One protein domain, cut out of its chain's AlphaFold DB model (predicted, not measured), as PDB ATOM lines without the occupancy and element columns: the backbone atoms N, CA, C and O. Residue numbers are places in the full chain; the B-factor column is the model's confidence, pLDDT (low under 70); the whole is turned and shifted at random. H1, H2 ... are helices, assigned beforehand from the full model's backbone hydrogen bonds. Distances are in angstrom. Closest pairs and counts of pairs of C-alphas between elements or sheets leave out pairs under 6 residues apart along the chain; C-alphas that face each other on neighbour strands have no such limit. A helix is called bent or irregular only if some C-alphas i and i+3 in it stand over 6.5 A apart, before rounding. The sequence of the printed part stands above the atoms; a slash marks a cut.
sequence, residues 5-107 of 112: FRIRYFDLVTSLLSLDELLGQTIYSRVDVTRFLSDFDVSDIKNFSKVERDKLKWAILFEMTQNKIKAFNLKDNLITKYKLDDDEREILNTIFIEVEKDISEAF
ATOM      1  N   PHE A   5     -28.478  42.235 -23.737       32.62
ATOM      2  CA  PHE A   5     -28.875  42.673 -22.389       32.62
ATOM      3  C   PHE A   5     -30.374  42.499 -22.094       32.62
ATOM      4  O   PHE A   5     -30.762  42.308 -20.946       32.62
ATOM      5  N   ARG A   6     -31.234  42.535 -23.124       30.89
ATOM      6  CA  ARG A   6     -32.696  42.571 -22.937       30.89
ATOM      7  C   ARG A   6     -33.332  41.197 -22.709       30.89
ATOM      8  O   ARG A   6     -34.380  41.124 -22.084       30.89
ATOM      9  N   ILE A   7     -32.684  40.126 -23.172       38.59
ATOM     10  CA  ILE A   7     -33.181  38.748 -23.017       38.59
ATOM     11  C   ILE A   7     -32.931  38.254 -21.586       38.59
ATOM     12  O   ILE A   7     -33.854  37.788 -20.929       38.59
ATOM     13  N   ARG A   8     -31.726  38.491 -21.044       43.25
ATOM     14  CA  ARG A   8     -31.381  38.148 -19.652       43.25
ATOM     15  C   ARG A   8     -32.301  38.815 -18.629       43.25
ATOM     16  O   ARG A   8     -32.637  38.187 -17.638       43.25
ATOM     17  N   TYR A   9     -32.702  40.066 -18.872       41.91
ATOM     18  CA  TYR A   9     -33.586  40.798 -17.963       41.91
ATOM     19  C   TYR A   9     -35.009  40.218 -17.958       41.91
ATOM     20  O   TYR A   9     -35.629  40.123 -16.907       41.91
ATOM     21  N   PHE A  10     -35.510  39.779 -19.117       40.69
ATOM     22  CA  PHE A  10     -36.842  39.185 -19.238       40.69
ATOM     23  C   PHE A  10     -36.937  37.817 -18.543       40.69
ATOM     24  O   PHE A  10     -37.907  37.566 -17.827       40.69
ATOM     25  N   ASP A  11     -35.908  36.974 -18.664       47.03
ATOM     26  CA  ASP A  11     -35.842  35.691 -17.946       47.03
ATOM     27  C   ASP A  11     -35.755  35.878 -16.424       47.03
ATOM     28  O   ASP A  11     -36.385  35.141 -15.662       47.03
ATOM     29  N   LEU A  12     -35.019  36.899 -15.971       49.22
ATOM     30  CA  LEU A  12     -34.894  37.242 -14.552       49.22
ATOM     31  C   LEU A  12     -36.227  37.729 -13.977       49.22
ATOM     32  O   LEU A  12     -36.646  37.257 -12.925       49.22
ATOM     33  N   VAL A  13     -36.922  38.615 -14.700       50.16
ATOM     34  CA  VAL A  13     -38.239  39.142 -14.306       50.16
ATOM     35  C   VAL A  13     -39.295  38.040 -14.276       50.16
ATOM     36  O   VAL A  13     -40.099  37.999 -13.353       50.16
ATOM     37  N   THR A  14     -39.278  37.113 -15.234       51.47
ATOM     38  CA  THR A  14     -40.255  36.011 -15.288       51.47
ATOM     39  C   THR A  14     -39.988  34.968 -14.196       51.47
ATOM     40  O   THR A  14     -40.928  34.490 -13.562       51.47
ATOM     41  N   SER A  15     -38.714  34.677 -13.904       54.75
ATOM     42  CA  SER A  15     -38.322  33.815 -12.776       54.75
ATOM     43  C   SER A  15     -38.728  34.429 -11.434       54.75
ATOM     44  O   SER A  15     -39.272  33.735 -10.580       54.75
ATOM     45  N   LEU A  16     -38.529  35.740 -11.276       50.25
ATOM     46  CA  LEU A  16     -38.965  36.517 -10.116       50.25
ATOM     47  C   LEU A  16     -40.483  36.496  -9.933       50.25
ATOM     48  O   LEU A  16     -40.949  36.243  -8.830       50.25
ATOM     49  N   LEU A  17     -41.246  36.703 -11.012       48.53
ATOM     50  CA  LEU A  17     -42.709  36.670 -10.977       48.53
ATOM     51  C   LEU A  17     -43.223  35.290 -10.550       48.53
ATOM     52  O   LEU A  17     -44.099  35.195  -9.697       48.53
ATOM     53  N   SER A  18     -42.628  34.225 -11.099       52.97
ATOM     54  CA  SER A  18     -42.977  32.852 -10.733       52.97
ATOM     55  C   SER A  18     -42.608  32.518  -9.288       52.97
ATOM     56  O   SER A  18     -43.320  31.755  -8.652       52.97
ATOM     57  N   LEU A  19     -41.537  33.112  -8.748       50.72
ATOM     58  CA  LEU A  19     -41.096  32.930  -7.363       50.72
ATOM     59  C   LEU A  19     -41.993  33.682  -6.367       50.72
ATOM     60  O   LEU A  19     -42.292  33.152  -5.299       50.72
ATOM     61  N   ASP A  20     -42.450  34.885  -6.727       47.88
ATOM     62  CA  ASP A  20     -43.406  35.680  -5.940       47.88
ATOM     63  C   ASP A  20     -44.762  34.954  -5.824       47.88
ATOM     64  O   ASP A  20     -45.381  34.931  -4.758       47.88
ATOM     65  N   GLU A  21     -45.181  34.284  -6.904       53.50
ATOM     66  CA  GLU A  21     -46.380  33.439  -6.939       53.50
ATOM     67  C   GLU A  21     -46.191  32.118  -6.161       53.50
ATOM     68  O   GLU A  21     -47.121  31.643  -5.511       53.50
ATOM     69  N   LEU A  22     -44.975  31.552  -6.172       53.00
ATOM     70  CA  LEU A  22     -44.615  30.287  -5.511       53.00
ATOM     71  C   LEU A  22     -44.501  30.401  -3.983       53.00
ATOM     72  O   LEU A  22     -44.740  29.418  -3.286       53.00
ATOM     73  N   LEU A  23     -44.102  31.568  -3.464       55.97
ATOM     74  CA  LEU A  23     -43.758  31.756  -2.046       55.97
ATOM     75  C   LEU A  23     -44.764  32.590  -1.248       55.97
ATOM     76  O   LEU A  23     -44.554  32.795  -0.058       55.97
ATOM     77  N   GLY A  24     -45.860  33.039  -1.867       48.09
ATOM     78  CA  GLY A  24     -47.001  33.618  -1.159       48.09
ATOM     79  C   GLY A  24     -46.670  34.861  -0.320       48.09
ATOM     80  O   GLY A  24     -46.485  34.780   0.887       48.09
ATOM     81  N   GLN A  25     -46.767  36.031  -0.957       45.53
ATOM     82  CA  GLN A  25     -46.847  37.383  -0.371       45.53
ATOM     83  C   GLN A  25     -45.537  38.112   0.010       45.53
ATOM     84  O   GLN A  25     -44.998  38.002   1.104       45.53
ATOM     85  N   THR A  26     -45.198  39.092  -0.838       46.28
ATOM     86  CA  THR A  26     -44.844  40.511  -0.562       46.28
ATOM     87  C   THR A  26     -43.645  40.911   0.315       46.28
ATOM     88  O   THR A  26     -43.108  41.995   0.073       46.28
ATOM     89  N   ILE A  27     -43.148  40.110   1.262       44.78
ATOM     90  CA  ILE A  27     -41.916  40.444   2.034       44.78
ATOM     91  C   ILE A  27     -40.686  40.453   1.108       44.78
ATOM     92  O   ILE A  27     -39.683  41.137   1.304       44.78
ATOM     93  N   TYR A  28     -40.838  39.701   0.035       47.44
ATOM     94  CA  TYR A  28     -39.805  39.163  -0.803       47.44
ATOM     95  C   TYR A  28     -39.557  39.968  -2.087       47.44
ATOM     96  O   TYR A  28     -38.412  40.142  -2.498       47.44
ATOM     97  N   SER A  29     -40.606  40.623  -2.585       45.53
ATOM     98  CA  SER A  29     -40.588  41.655  -3.636       45.53
ATOM     99  C   SER A  29     -39.760  42.916  -3.312       45.53
ATOM    100  O   SER A  29     -39.543  43.760  -4.180       45.53
ATOM    101  N   ARG A  30     -39.321  43.089  -2.055       45.22
ATOM    102  CA  ARG A  30     -38.600  44.289  -1.572       45.22
ATOM    103  C   ARG A  30     -37.090  44.132  -1.532       45.22
ATOM    104  O   ARG A  30     -36.375  45.113  -1.319       45.22
ATOM    105  N   VAL A  31     -36.602  42.909  -1.676       50.69
ATOM    106  CA  VAL A  31     -35.175  42.652  -1.748       50.69
ATOM    107  C   VAL A  31     -34.770  42.819  -3.202       50.69
ATOM    108  O   VAL A  31     -35.405  42.267  -4.084       50.69
ATOM    109  N   ASP A  32     -33.739  43.610  -3.470       53.59
ATOM    110  CA  ASP A  32     -33.140  43.694  -4.801       53.59
ATOM    111  C   ASP A  32     -32.527  42.314  -5.133       53.59
ATOM    112  O   ASP A  32     -31.383  42.029  -4.777       53.59
ATOM    113  N   VAL A  33     -33.335  41.408  -5.703       53.56
ATOM    114  CA  VAL A  33     -33.026  39.977  -5.946       53.56
ATOM    115  C   VAL A  33     -32.060  39.795  -7.128       53.56
ATOM    116  O   VAL A  33     -31.934  38.725  -7.712       53.56
ATOM    117  N   THR A  34     -31.361  40.857  -7.518       53.66
ATOM    118  CA  THR A  34     -30.401  40.857  -8.624       53.66
ATOM    119  C   THR A  34     -29.067  40.203  -8.261       53.66
ATOM    120  O   THR A  34     -28.211  40.076  -9.134       53.66
ATOM    121  N   ARG A  35     -28.878  39.784  -7.001       61.28
ATOM    122  CA  ARG A  35     -27.635  39.167  -6.525       61.28
ATOM    123  C   ARG A  35     -27.741  37.651  -6.474       61.28
ATOM    124  O   ARG A  35     -28.511  37.098  -5.690       61.28
ATOM    125  N   PHE A  36     -26.918  36.994  -7.282       71.94
ATOM    126  CA  PHE A  36     -26.701  35.554  -7.206       71.94
ATOM    127  C   PHE A  36     -25.851  35.222  -5.978       71.94
ATOM    128  O   PHE A  36     -25.137  36.075  -5.453       71.94
ATOM    129  N   LEU A  37     -25.858  33.960  -5.536       78.62
ATOM    130  CA  LEU A  37     -25.012  33.529  -4.415       78.62
ATOM    131  C   LEU A  37     -23.518  33.789  -4.676       78.62
ATOM    132  O   LEU A  37     -22.761  34.042  -3.745       78.62
ATOM    133  N   SER A  38     -23.099  33.780  -5.945       77.44
ATOM    134  CA  SER A  38     -21.740  34.140  -6.359       77.44
ATOM    135  C   SER A  38     -21.329  35.563  -5.990       77.44
ATOM    136  O   SER A  38     -20.132  35.825  -5.897       77.44
ATOM    137  N   ASP A  39     -22.296  36.458  -5.794       80.12
ATOM    138  CA  ASP A  39     -22.069  37.883  -5.550       80.12
ATOM    139  C   ASP A  39     -21.907  38.190  -4.053       80.12
ATOM    140  O   ASP A  39     -21.634  39.333  -3.683       80.12
ATOM    141  N   PHE A  40     -22.082  37.185  -3.187       82.75
ATOM    142  CA  PHE A  40     -21.866  37.308  -1.751       82.75
ATOM    143  C   PHE A  40     -20.445  36.911  -1.378       82.75
ATOM    144  O   PHE A  40     -19.966  35.820  -1.701       82.75
ATOM    145  N   ASP A  41     -19.792  37.791  -0.629       86.44
ATOM    146  CA  ASP A  41     -18.591  37.448   0.111       86.44
ATOM    147  C   ASP A  41     -18.978  37.037   1.531       86.44
ATOM    148  O   ASP A  41     -19.282  37.882   2.368       86.44
ATOM    149  N   VAL A  42     -19.045  35.728   1.787       87.62
ATOM    150  CA  VAL A  42     -19.463  35.205   3.096       87.62
ATOM    151  C   VAL A  42     -18.297  35.051   4.073       87.62
ATOM    152  O   VAL A  42     -18.533  34.590   5.185       87.62
ATOM    153  N   SER A  43     -17.068  35.453   3.715       87.62
ATOM    154  CA  SER A  43     -15.936  35.422   4.660       87.62
ATOM    155  C   SER A  43     -16.064  36.415   5.811       87.62
ATOM    156  O   SER A  43     -15.231  36.395   6.700       87.62
ATOM    157  N   ASP A  44     -17.038  37.325   5.762       86.50
ATOM    158  CA  ASP A  44     -17.310  38.275   6.843       86.50
ATOM    159  C   ASP A  44     -18.770  38.193   7.313       86.50
ATOM    160  O   ASP A  44     -19.404  39.183   7.686       86.50
ATOM    161  N   ILE A  45     -19.344  36.984   7.269       88.69
ATOM    162  CA  ILE A  45     -20.759  36.737   7.592       88.69
ATOM    163  C   ILE A  45     -21.142  37.209   9.006       88.69
ATOM    164  O   ILE A  45     -22.297  37.568   9.257       88.69
ATOM    165  N   LYS A  46     -20.167  37.281   9.918       89.38
ATOM    166  CA  LYS A  46     -20.294  37.848  11.269       89.38
ATOM    167  C   LYS A  46     -20.746  39.306  11.264       89.38
ATOM    168  O   LYS A  46     -21.583  39.689  12.081       89.38
ATOM    169  N   ASN A  47     -20.227  40.104  10.335       90.69
ATOM    170  CA  ASN A  47     -20.492  41.539  10.260       90.69
ATOM    171  C   ASN A  47     -21.674  41.888   9.354       90.69
ATOM    172  O   ASN A  47     -21.989  43.067   9.184       90.69
ATOM    173  N   PHE A  48     -22.371  40.890   8.803       88.50
ATOM    174  CA  PHE A  48     -23.528  41.148   7.957       88.50
ATOM    175  C   PHE A  48     -24.606  41.907   8.733       88.50
ATOM    176  O   PHE A  48     -25.025  41.532   9.836       88.50
ATOM    177  N   SER A  49     -25.124  42.961   8.118       87.69
ATOM    178  CA  SER A  49     -26.360  43.594   8.553       87.69
ATOM    179  C   SER A  49     -27.535  42.623   8.412       87.69
ATOM    180  O   SER A  49     -27.487  41.630   7.680       87.69
ATOM    181  N   LYS A  50     -28.651  42.931   9.081       83.81
ATOM    182  CA  LYS A  50     -29.890  42.157   8.923       83.81
ATOM    183  C   LYS A  50     -30.302  42.044   7.446       83.81
ATOM    184  O   LYS A  50     -30.641  40.963   6.990       83.81
ATOM    185  N   VAL A  51     -30.187  43.144   6.699       82.50
ATOM    186  CA  VAL A  51     -30.527  43.190   5.270       82.50
ATOM    187  C   VAL A  51     -29.612  42.285   4.442       82.50
ATOM    188  O   VAL A  51     -30.081  41.632   3.516       82.50
ATOM    189  N   GLU A  52     -28.317  42.223   4.749       84.94
ATOM    190  CA  GLU A  52     -27.378  41.338   4.043       84.94
ATOM    191  C   GLU A  52     -27.630  39.865   4.353       84.94
ATOM    192  O   GLU A  52     -27.588  39.048   3.434       84.94
ATOM    193  N   ARG A  53     -27.972  39.530   5.603       86.38
ATOM    194  CA  ARG A  53     -28.394  38.171   5.970       86.38
ATOM    195  C   ARG A  53     -29.664  37.752   5.240       86.38
ATOM    196  O   ARG A  53     -29.688  36.665   4.670       86.38
ATOM    197  N   ASP A  54     -30.666  38.628   5.180       82.88
ATOM    198  CA  ASP A  54     -31.909  38.360   4.452       82.88
ATOM    199  C   ASP A  54     -31.622  38.138   2.956       82.88
ATOM    200  O   ASP A  54     -32.121  37.192   2.351       82.88
ATOM    201  N   LYS A  55     -30.747  38.953   2.351       82.88
ATOM    202  CA  LYS A  55     -30.325  38.777   0.953       82.88
ATOM    203  C   LYS A  55     -29.520  37.492   0.712       82.88
ATOM    204  O   LYS A  55     -29.689  36.861  -0.329       82.88
ATOM    205  N   LEU A  56     -28.655  37.095   1.644       87.69
ATOM    206  CA  LEU A  56     -27.902  35.842   1.548       87.69
ATOM    207  C   LEU A  56     -28.840  34.632   1.647       87.69
ATOM    208  O   LEU A  56     -28.758  33.725   0.819       87.69
ATOM    209  N   LYS A  57     -29.761  34.650   2.618       86.12
ATOM    210  CA  LYS A  57     -30.813  33.638   2.785       86.12
ATOM    211  C   LYS A  57     -31.558  33.417   1.471       86.12
ATOM    212  O   LYS A  57     -31.775  32.283   1.047       86.12
ATOM    213  N   TRP A  58     -31.858  34.510   0.781       80.00
ATOM    214  CA  TRP A  58     -32.499  34.469  -0.519       80.00
ATOM    215  C   TRP A  58     -31.693  33.831  -1.628       80.00
ATOM    216  O   TRP A  58     -32.208  32.980  -2.353       80.00
ATOM    217  N   ALA A  59     -30.438  34.240  -1.766       81.88
ATOM    218  CA  ALA A  59     -29.551  33.678  -2.767       81.88
ATOM    219  C   ALA A  59     -29.386  32.161  -2.569       81.88
ATOM    220  O   ALA A  59     -29.378  31.411  -3.545       81.88
ATOM    221  N   ILE A  60     -29.330  31.704  -1.313       85.06
ATOM    222  CA  ILE A  60     -29.283  30.280  -0.959       85.06
ATOM    223  C   ILE A  60     -30.589  29.576  -1.351       85.06
ATOM    224  O   ILE A  60     -30.541  28.570  -2.058       85.06
ATOM    225  N   LEU A  61     -31.751  30.108  -0.959       80.75
ATOM    226  CA  LEU A  61     -33.058  29.538  -1.313       80.75
ATOM    227  C   LEU A  61     -33.236  29.419  -2.835       80.75
ATOM    228  O   LEU A  61     -33.676  28.385  -3.346       80.75
ATOM    229  N   PHE A  62     -32.864  30.463  -3.574       76.94
ATOM    230  CA  PHE A  62     -32.934  30.473  -5.032       76.94
ATOM    231  C   PHE A  62     -32.018  29.407  -5.649       76.94
ATOM    232  O   PHE A  62     -32.458  28.623  -6.490       76.94
ATOM    233  N   GLU A  63     -30.769  29.298  -5.189       78.69
ATOM    234  CA  GLU A  63     -29.830  28.286  -5.689       78.69
ATOM    235  C   GLU A  63     -30.319  26.856  -5.383       78.69
ATOM    236  O   GLU A  63     -30.248  25.971  -6.243       78.69
ATOM    237  N   MET A  64     -30.881  26.626  -4.189       77.38
ATOM    238  CA  MET A  64     -31.409  25.319  -3.771       77.38
ATOM    239  C   MET A  64     -32.654  24.894  -4.562       77.38
ATOM    240  O   MET A  64     -32.807  23.711  -4.881       77.38
ATOM    241  N   THR A  65     -33.534  25.836  -4.906       72.06
ATOM    242  CA  THR A  65     -34.751  25.559  -5.692       72.06
ATOM    243  C   THR A  65     -34.448  25.329  -7.176       72.06
ATOM    244  O   THR A  65     -35.070  24.460  -7.792       72.06
ATOM    245  N   GLN A  66     -33.455  26.030  -7.737       69.62
ATOM    246  CA  GLN A  66     -33.007  25.869  -9.127       69.62
ATOM    247  C   GLN A  66     -32.174  24.592  -9.346       69.62
ATOM    248  O   GLN A  66     -32.298  23.941 -10.382       69.62
ATOM    249  N   ASN A  67     -31.334  24.196  -8.379       63.47
ATOM    250  CA  ASN A  67     -30.428  23.047  -8.497       63.47
ATOM    251  C   ASN A  67     -30.552  22.080  -7.305       63.47
ATOM    252  O   ASN A  67     -29.679  22.024  -6.434       63.47
ATOM    253  N   LYS A  68     -31.572  21.210  -7.322       55.72
ATOM    254  CA  LYS A  68     -31.792  20.184  -6.276       55.72
ATOM    255  C   LYS A  68     -30.567  19.304  -5.971       55.72
ATOM    256  O   LYS A  68     -30.403  18.867  -4.840       55.72
ATOM    257  N   ILE A  69     -29.700  19.051  -6.957       50.41
ATOM    258  CA  ILE A  69     -28.490  18.219  -6.796       50.41
ATOM    259  C   ILE A  69     -27.325  19.011  -6.166       50.41
ATOM    260  O   ILE A  69     -26.515  18.431  -5.450       50.41
ATOM    261  N   LYS A  70     -27.234  20.334  -6.385       54.91
ATOM    262  CA  LYS A  70     -26.149  21.177  -5.836       54.91
ATOM    263  C   LYS A  70     -26.437  21.692  -4.429       54.91
ATOM    264  O   LYS A  70     -25.491  22.007  -3.714       54.91
ATOM    265  N   ALA A  71     -27.710  21.737  -4.034       59.19
ATOM    266  CA  ALA A  71     -28.153  22.157  -2.708       59.19
ATOM    267  C   ALA A  71     -27.436  21.398  -1.574       59.19
ATOM    268  O   ALA A  71     -26.961  22.025  -0.631       59.19
ATOM    269  N   PHE A  72     -27.275  20.074  -1.713       60.31
ATOM    270  CA  PHE A  72     -26.659  19.218  -0.689       60.31
ATOM    271  C   PHE A  72     -25.208  19.587  -0.357       60.31
ATOM    272  O   PHE A  72     -24.816  19.505   0.799       60.31
ATOM    273  N   ASN A  73     -24.434  20.054  -1.341       80.62
ATOM    274  CA  ASN A  73     -23.027  20.418  -1.138       80.62
ATOM    275  C   ASN A  73     -22.824  21.936  -1.032       80.62
ATOM    276  O   ASN A  73     -21.697  22.398  -0.884       80.62
ATOM    277  N   LEU A  74     -23.891  22.734  -1.154       85.31
ATOM    278  CA  LEU A  74     -23.791  24.189  -1.229       85.31
ATOM    279  C   LEU A  74     -23.175  24.774   0.040       85.31
ATOM    280  O   LEU A  74     -22.274  25.607  -0.030       85.31
ATOM    281  N   LYS A  75     -23.632  24.285   1.191       87.94
ATOM    282  CA  LYS A  75     -23.138  24.697   2.500       87.94
ATOM    283  C   LYS A  75     -21.651  24.386   2.670       87.94
ATOM    284  O   LYS A  75     -20.866  25.291   2.939       87.94
ATOM    285  N   ASP A  76     -21.256  23.137   2.435       88.12
ATOM    286  CA  ASP A  76     -19.863  22.692   2.583       88.12
ATOM    287  C   ASP A  76     -18.925  23.407   1.600       88.12
ATOM    288  O   ASP A  76     -17.788  23.749   1.941       88.12
ATOM    289  N   ASN A  77     -19.418  23.712   0.395       88.38
ATOM    290  CA  ASN A  77     -18.696  24.510  -0.591       88.38
ATOM    291  C   ASN A  77     -18.444  25.939  -0.097       88.38
ATOM    292  O   ASN A  77     -17.337  26.444  -0.273       88.38
ATOM    293  N   LEU A  78     -19.434  26.592   0.522       88.88
ATOM    294  CA  LEU A  78     -19.260  27.928   1.103       88.88
ATOM    295  C   LEU A  78     -18.263  27.895   2.269       88.88
ATOM    296  O   LEU A  78     -17.332  28.698   2.291       88.88
ATOM    297  N   ILE A  79     -18.387  26.919   3.173       89.94
ATOM    298  CA  ILE A  79     -17.460  26.744   4.303       89.94
ATOM    299  C   ILE A  79     -16.020  26.593   3.806       89.94
ATOM    300  O   ILE A  79     -15.117  27.281   4.281       89.94
ATOM    301  N   THR A  80     -15.806  25.726   2.815       89.69
ATOM    302  CA  THR A  80     -14.469  25.445   2.277       89.69
ATOM    303  C   THR A  80     -13.912  26.632   1.491       89.69
ATOM    304  O   THR A  80     -12.741  26.979   1.646       89.69
ATOM    305  N   LYS A  81     -14.740  27.275   0.657       90.44
ATOM    306  CA  LYS A  81     -14.326  28.388  -0.209       90.44
ATOM    307  C   LYS A  81     -13.881  29.605   0.598       90.44
ATOM    308  O   LYS A  81     -12.852  30.190   0.273       90.44
ATOM    309  N   TYR A  82     -14.639  29.963   1.630       91.88
ATOM    310  CA  TYR A  82     -14.377  31.156   2.439       91.88
ATOM    311  C   TYR A  82     -13.607  30.849   3.725       91.88
ATOM    312  O   TYR A  82     -13.283  31.767   4.466       91.88
ATOM    313  N   LYS A  83     -13.246  29.575   3.948       91.94
ATOM    314  CA  LYS A  83     -12.489  29.102   5.117       91.94
ATOM    315  C   LYS A  83     -13.117  29.556   6.434       91.94
ATOM    316  O   LYS A  83     -12.410  30.019   7.322       91.94
ATOM    317  N   LEU A  84     -14.436  29.393   6.526       91.56
ATOM    318  CA  LEU A  84     -15.214  29.881   7.657       91.56
ATOM    319  C   LEU A  84     -14.729  29.257   8.965       91.56
ATOM    320  O   LEU A  84     -14.471  28.041   9.014       91.56
ATOM    321  N   ASP A  85     -14.633  30.079  10.003       92.12
ATOM    322  CA  ASP A  85     -14.388  29.634  11.372       92.12
ATOM    323  C   ASP A  85     -15.649  29.030  12.015       92.12
ATOM    324  O   ASP A  85     -16.707  28.941  11.390       92.12
ATOM    325  N   ASP A  86     -15.532  28.526  13.242       92.25
ATOM    326  CA  ASP A  86     -16.623  27.784  13.879       92.25
ATOM    327  C   ASP A  86     -17.863  28.650  14.158       92.25
ATOM    328  O   ASP A  86     -18.984  28.186  13.941       92.25
ATOM    329  N   ASP A  87     -17.684  29.922  14.522       91.56
ATOM    330  CA  ASP A  87     -18.802  30.846  14.744       91.56
ATOM    331  C   ASP A  87     -19.483  31.208  13.408       91.56
ATOM    332  O   ASP A  87     -20.707  31.268  13.299       91.56
ATOM    333  N   GLU A  88     -18.697  31.451  12.355       92.50
ATOM    334  CA  GLU A  88     -19.211  31.754  11.014       92.50
ATOM    335  C   GLU A  88     -19.986  30.576  10.426       92.50
ATOM    336  O   GLU A  88     -21.023  30.756   9.776       92.50
ATOM    337  N   ARG A  89     -19.512  29.353  10.686       92.44
ATOM    338  CA  ARG A  89     -20.221  28.119  10.337       92.44
ATOM    339  C   ARG A  89     -21.537  28.004  11.080       92.44
ATOM    340  O   ARG A  89     -22.508  27.546  10.481       92.44
ATOM    341  N   GLU A  90     -21.586  28.385  12.353       92.50
ATOM    342  CA  GLU A  90     -22.827  28.379  13.127       92.50
ATOM    343  C   GLU A  90     -23.854  29.337  12.512       92.50
ATOM    344  O   GLU A  90     -24.968  28.911  12.203       92.50
ATOM    345  N   ILE A  91     -23.449  30.574  12.203       91.69
ATOM    346  CA  ILE A  91     -24.313  31.566  11.541       91.69
ATOM    347  C   ILE A  91     -24.820  31.036  10.194       91.69
ATOM    348  O   ILE A  91     -26.017  31.116   9.896       91.69
ATOM    349  N   LEU A  92     -23.930  30.465   9.379       91.69
ATOM    350  CA  LEU A  92     -24.307  29.887   8.091       91.69
ATOM    351  C   LEU A  92     -25.285  28.715   8.270       91.69
ATOM    352  O   LEU A  92     -26.283  28.639   7.557       91.69
ATOM    353  N   ASN A  93     -25.041  27.822   9.233       91.12
ATOM    354  CA  ASN A  93     -25.933  26.703   9.544       91.12
ATOM    355  C   ASN A  93     -27.330  27.190   9.941       91.12
ATOM    356  O   ASN A  93     -28.314  26.633   9.457       91.12
ATOM    357  N   THR A  94     -27.433  28.234  10.767       92.00
ATOM    358  CA  THR A  94     -28.725  28.822  11.142       92.00
ATOM    359  C   THR A  94     -29.491  29.307   9.913       92.00
ATOM    360  O   THR A  94     -30.664  28.976   9.762       92.00
ATOM    361  N   ILE A  95     -28.827  30.015   8.992       90.12
ATOM    362  CA  ILE A  95     -29.457  30.485   7.748       90.12
ATOM    363  C   ILE A  95     -29.959  29.301   6.910       90.12
ATOM    364  O   ILE A  95     -31.084  29.337   6.419       90.12
ATOM    365  N   PHE A  96     -29.162  28.237   6.769       89.69
ATOM    366  CA  PHE A  96     -29.577  27.042   6.026       89.69
ATOM    367  C   PHE A  96     -30.786  26.340   6.662       89.69
ATOM    368  O   PHE A  96     -31.702  25.969   5.936       89.69
ATOM    369  N   ILE A  97     -30.834  26.217   7.993       88.38
ATOM    370  CA  ILE A  97     -31.989  25.647   8.709       88.38
ATOM    371  C   ILE A  97     -33.257  26.459   8.429       88.38
ATOM    372  O   ILE A  97     -34.320  25.889   8.180       88.38
ATOM    373  N   GLU A  98     -33.159  27.788   8.454       87.00
ATOM    374  CA  GLU A  98     -34.298  28.640   8.123       87.00
ATOM    375  C   GLU A  98     -34.749  28.466   6.669       87.00
ATOM    376  O   GLU A  98     -35.945  28.376   6.415       87.00
ATOM    377  N   VAL A  99     -33.813  28.386   5.718       84.50
ATOM    378  CA  VAL A  99     -34.136  28.138   4.304       84.50
ATOM    379  C   VAL A  99     -34.823  26.785   4.126       84.50
ATOM    380  O   VAL A  99     -35.830  26.697   3.429       84.50
ATOM    381  N   GLU A 100     -34.314  25.725   4.753       83.12
ATOM    382  CA  GLU A 100     -34.920  24.390   4.689       83.12
ATOM    383  C   GLU A 100     -36.338  24.381   5.260       83.12
ATOM    384  O   GLU A 100     -37.235  23.762   4.679       83.12
ATOM    385  N   LYS A 101     -36.556  25.102   6.364       81.88
ATOM    386  CA  LYS A 101     -37.881  25.294   6.950       81.88
ATOM    387  C   LYS A 101     -38.813  26.026   5.985       81.88
ATOM    388  O   LYS A 101     -39.902  25.522   5.728       81.88
ATOM    389  N   ASP A 102     -38.372  27.144   5.408       77.06
ATOM    390  CA  ASP A 102     -39.163  27.931   4.456       77.06
ATOM    391  C   ASP A 102     -39.536  27.088   3.217       77.06
ATOM    392  O   ASP A 102     -40.683  27.103   2.770       77.06
ATOM    393  N   ILE A 103     -38.608  26.269   2.698       74.69
ATOM    394  CA  ILE A 103     -38.885  25.303   1.617       74.69
ATOM    395  C   ILE A 103     -39.914  24.266   2.076       74.69
ATOM    396  O   ILE A 103     -40.863  23.973   1.349       74.69
ATOM    397  N   SER A 104     -39.738  23.679   3.260       74.06
ATOM    398  CA  SER A 104     -40.653  22.656   3.775       74.06
ATOM    399  C   SER A 104     -42.067  23.197   4.012       74.06
ATOM    400  O   SER A 104     -43.032  22.460   3.814       74.06
ATOM    401  N   GLU A 105     -42.204  24.450   4.446       72.44
ATOM    402  CA  GLU A 105     -43.492  25.121   4.649       72.44
ATOM    403  C   GLU A 105     -44.148  25.519   3.321       72.44
ATOM    404  O   GLU A 105     -45.357  25.345   3.168       72.44
ATOM    405  N   ALA A 106     -43.365  25.981   2.340       65.62
ATOM    406  CA  ALA A 106     -43.855  26.305   0.999       65.62
ATOM    407  C   ALA A 106     -44.246  25.053   0.185       65.62
ATOM    408  O   ALA A 106     -45.163  25.101  -0.637       65.62
ATOM    409  N   PHE A 107     -43.594  23.910   0.429       64.62
ATOM    410  CA  PHE A 107     -43.856  22.637  -0.253       64.62
ATOM    411  C   PHE A 107     -44.223  21.516   0.734       64.62
ATOM    412  O   PHE A 107     -43.495  20.524   0.837       64.62
TER     413      PHE A 107
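AT A GLANCE: This is residues 5 to 107 of the 112 residues of the protein "HTH-type transcriptional regulator AnsR family protein" of Streptococcus infantarius (UniProt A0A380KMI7). A small helical body of four helices, in which H5 runs past H2, H4 and H3 in turn, has a fifth helix, H1, set off to one side. H4 folds back along H5 as a helical hairpin, H3 crosses H5 through the middle of the domain, and short H2 packs on residues 87 to 92 of H5; H1 touches no other helix and comes near H5 only where the last residues of both meet. The printed part has 103 residues with five named helices, H1 to H5 in order along the chain, and no named strand; the class is all helix, with mostly crossed packing. The whole is compact, with a radius of gyration of the C-alphas of 14.0 A and spans of 39 by 33 by 28 A.

IN THESE COORDINATES: H1, residues 5 to 23, begins with C-alpha 5 at (-28.875, 42.673, -22.389) and is 27.5 A long from first to last C-alpha. H2, residues 42 to 47, measures 9.6 A and is irregular: C-alphas 43 and 46 are 8.3 A apart. H3, residues 50 to 66, is 24.5 A long and begins with C-alpha 50 at (-29.890, 42.157, 8.923). H4, residues 71 to 82, measures 17.2 A and is irregular: C-alphas 72 and 75 are 7.3 A apart. H5, residues 86 to 106, is 30.2 A long and ends with C-alpha 106 at (-43.855, 26.305, 0.999).

HOW THE PARTS SIT: H5 is the hub, touching three helices. With residues 95 to 103 alone it touches H3, at a steep tilt of 58 degrees, the same way; the closest C-alphas, of Leu 61 and Val 99, are 5.9 A apart. H4 and H5 form a hairpin and touch at a shallow tilt of 23 degrees, opposite ways, with the closest C-alphas, of Ile 79 and Arg 89, 6.8 A apart. H2 touches H5, about perpendicular at 84 degrees, with the closest C-alphas, of Lys 46 and Glu 88, 6.2 A apart. H2 and H4 only just touch, with 3 pairs of C-alphas within 8 A, the closest being Ser 43 and Tyr 82 at 5.1 A. H1 and H5 are close but not clearly touching: the closest C-alphas, of Leu 23 and Ala 106, are 6.2 A apart. H1 is apart from H2, H3 and H4. Every O i to N i+4 pair is within hydrogen-bond range in H3 and H5, against 14 of 15 in H1, 6 of 8 in H4 and 0 of 2 in H2, where 2 of 3 O i to N i+3 pairs are.

THE WHOLE: The C-alphas farthest apart, of Arg 6 and Asp 86, are 42.8 A apart. The printed part has no cut. The link from H1 to H2, residues 24 to 41, is long; the other three are tight. Mean pLDDT of the printed part is 72.0, and it is under 70 at residues 5 to 35, 66 to 72 and 106 to 107.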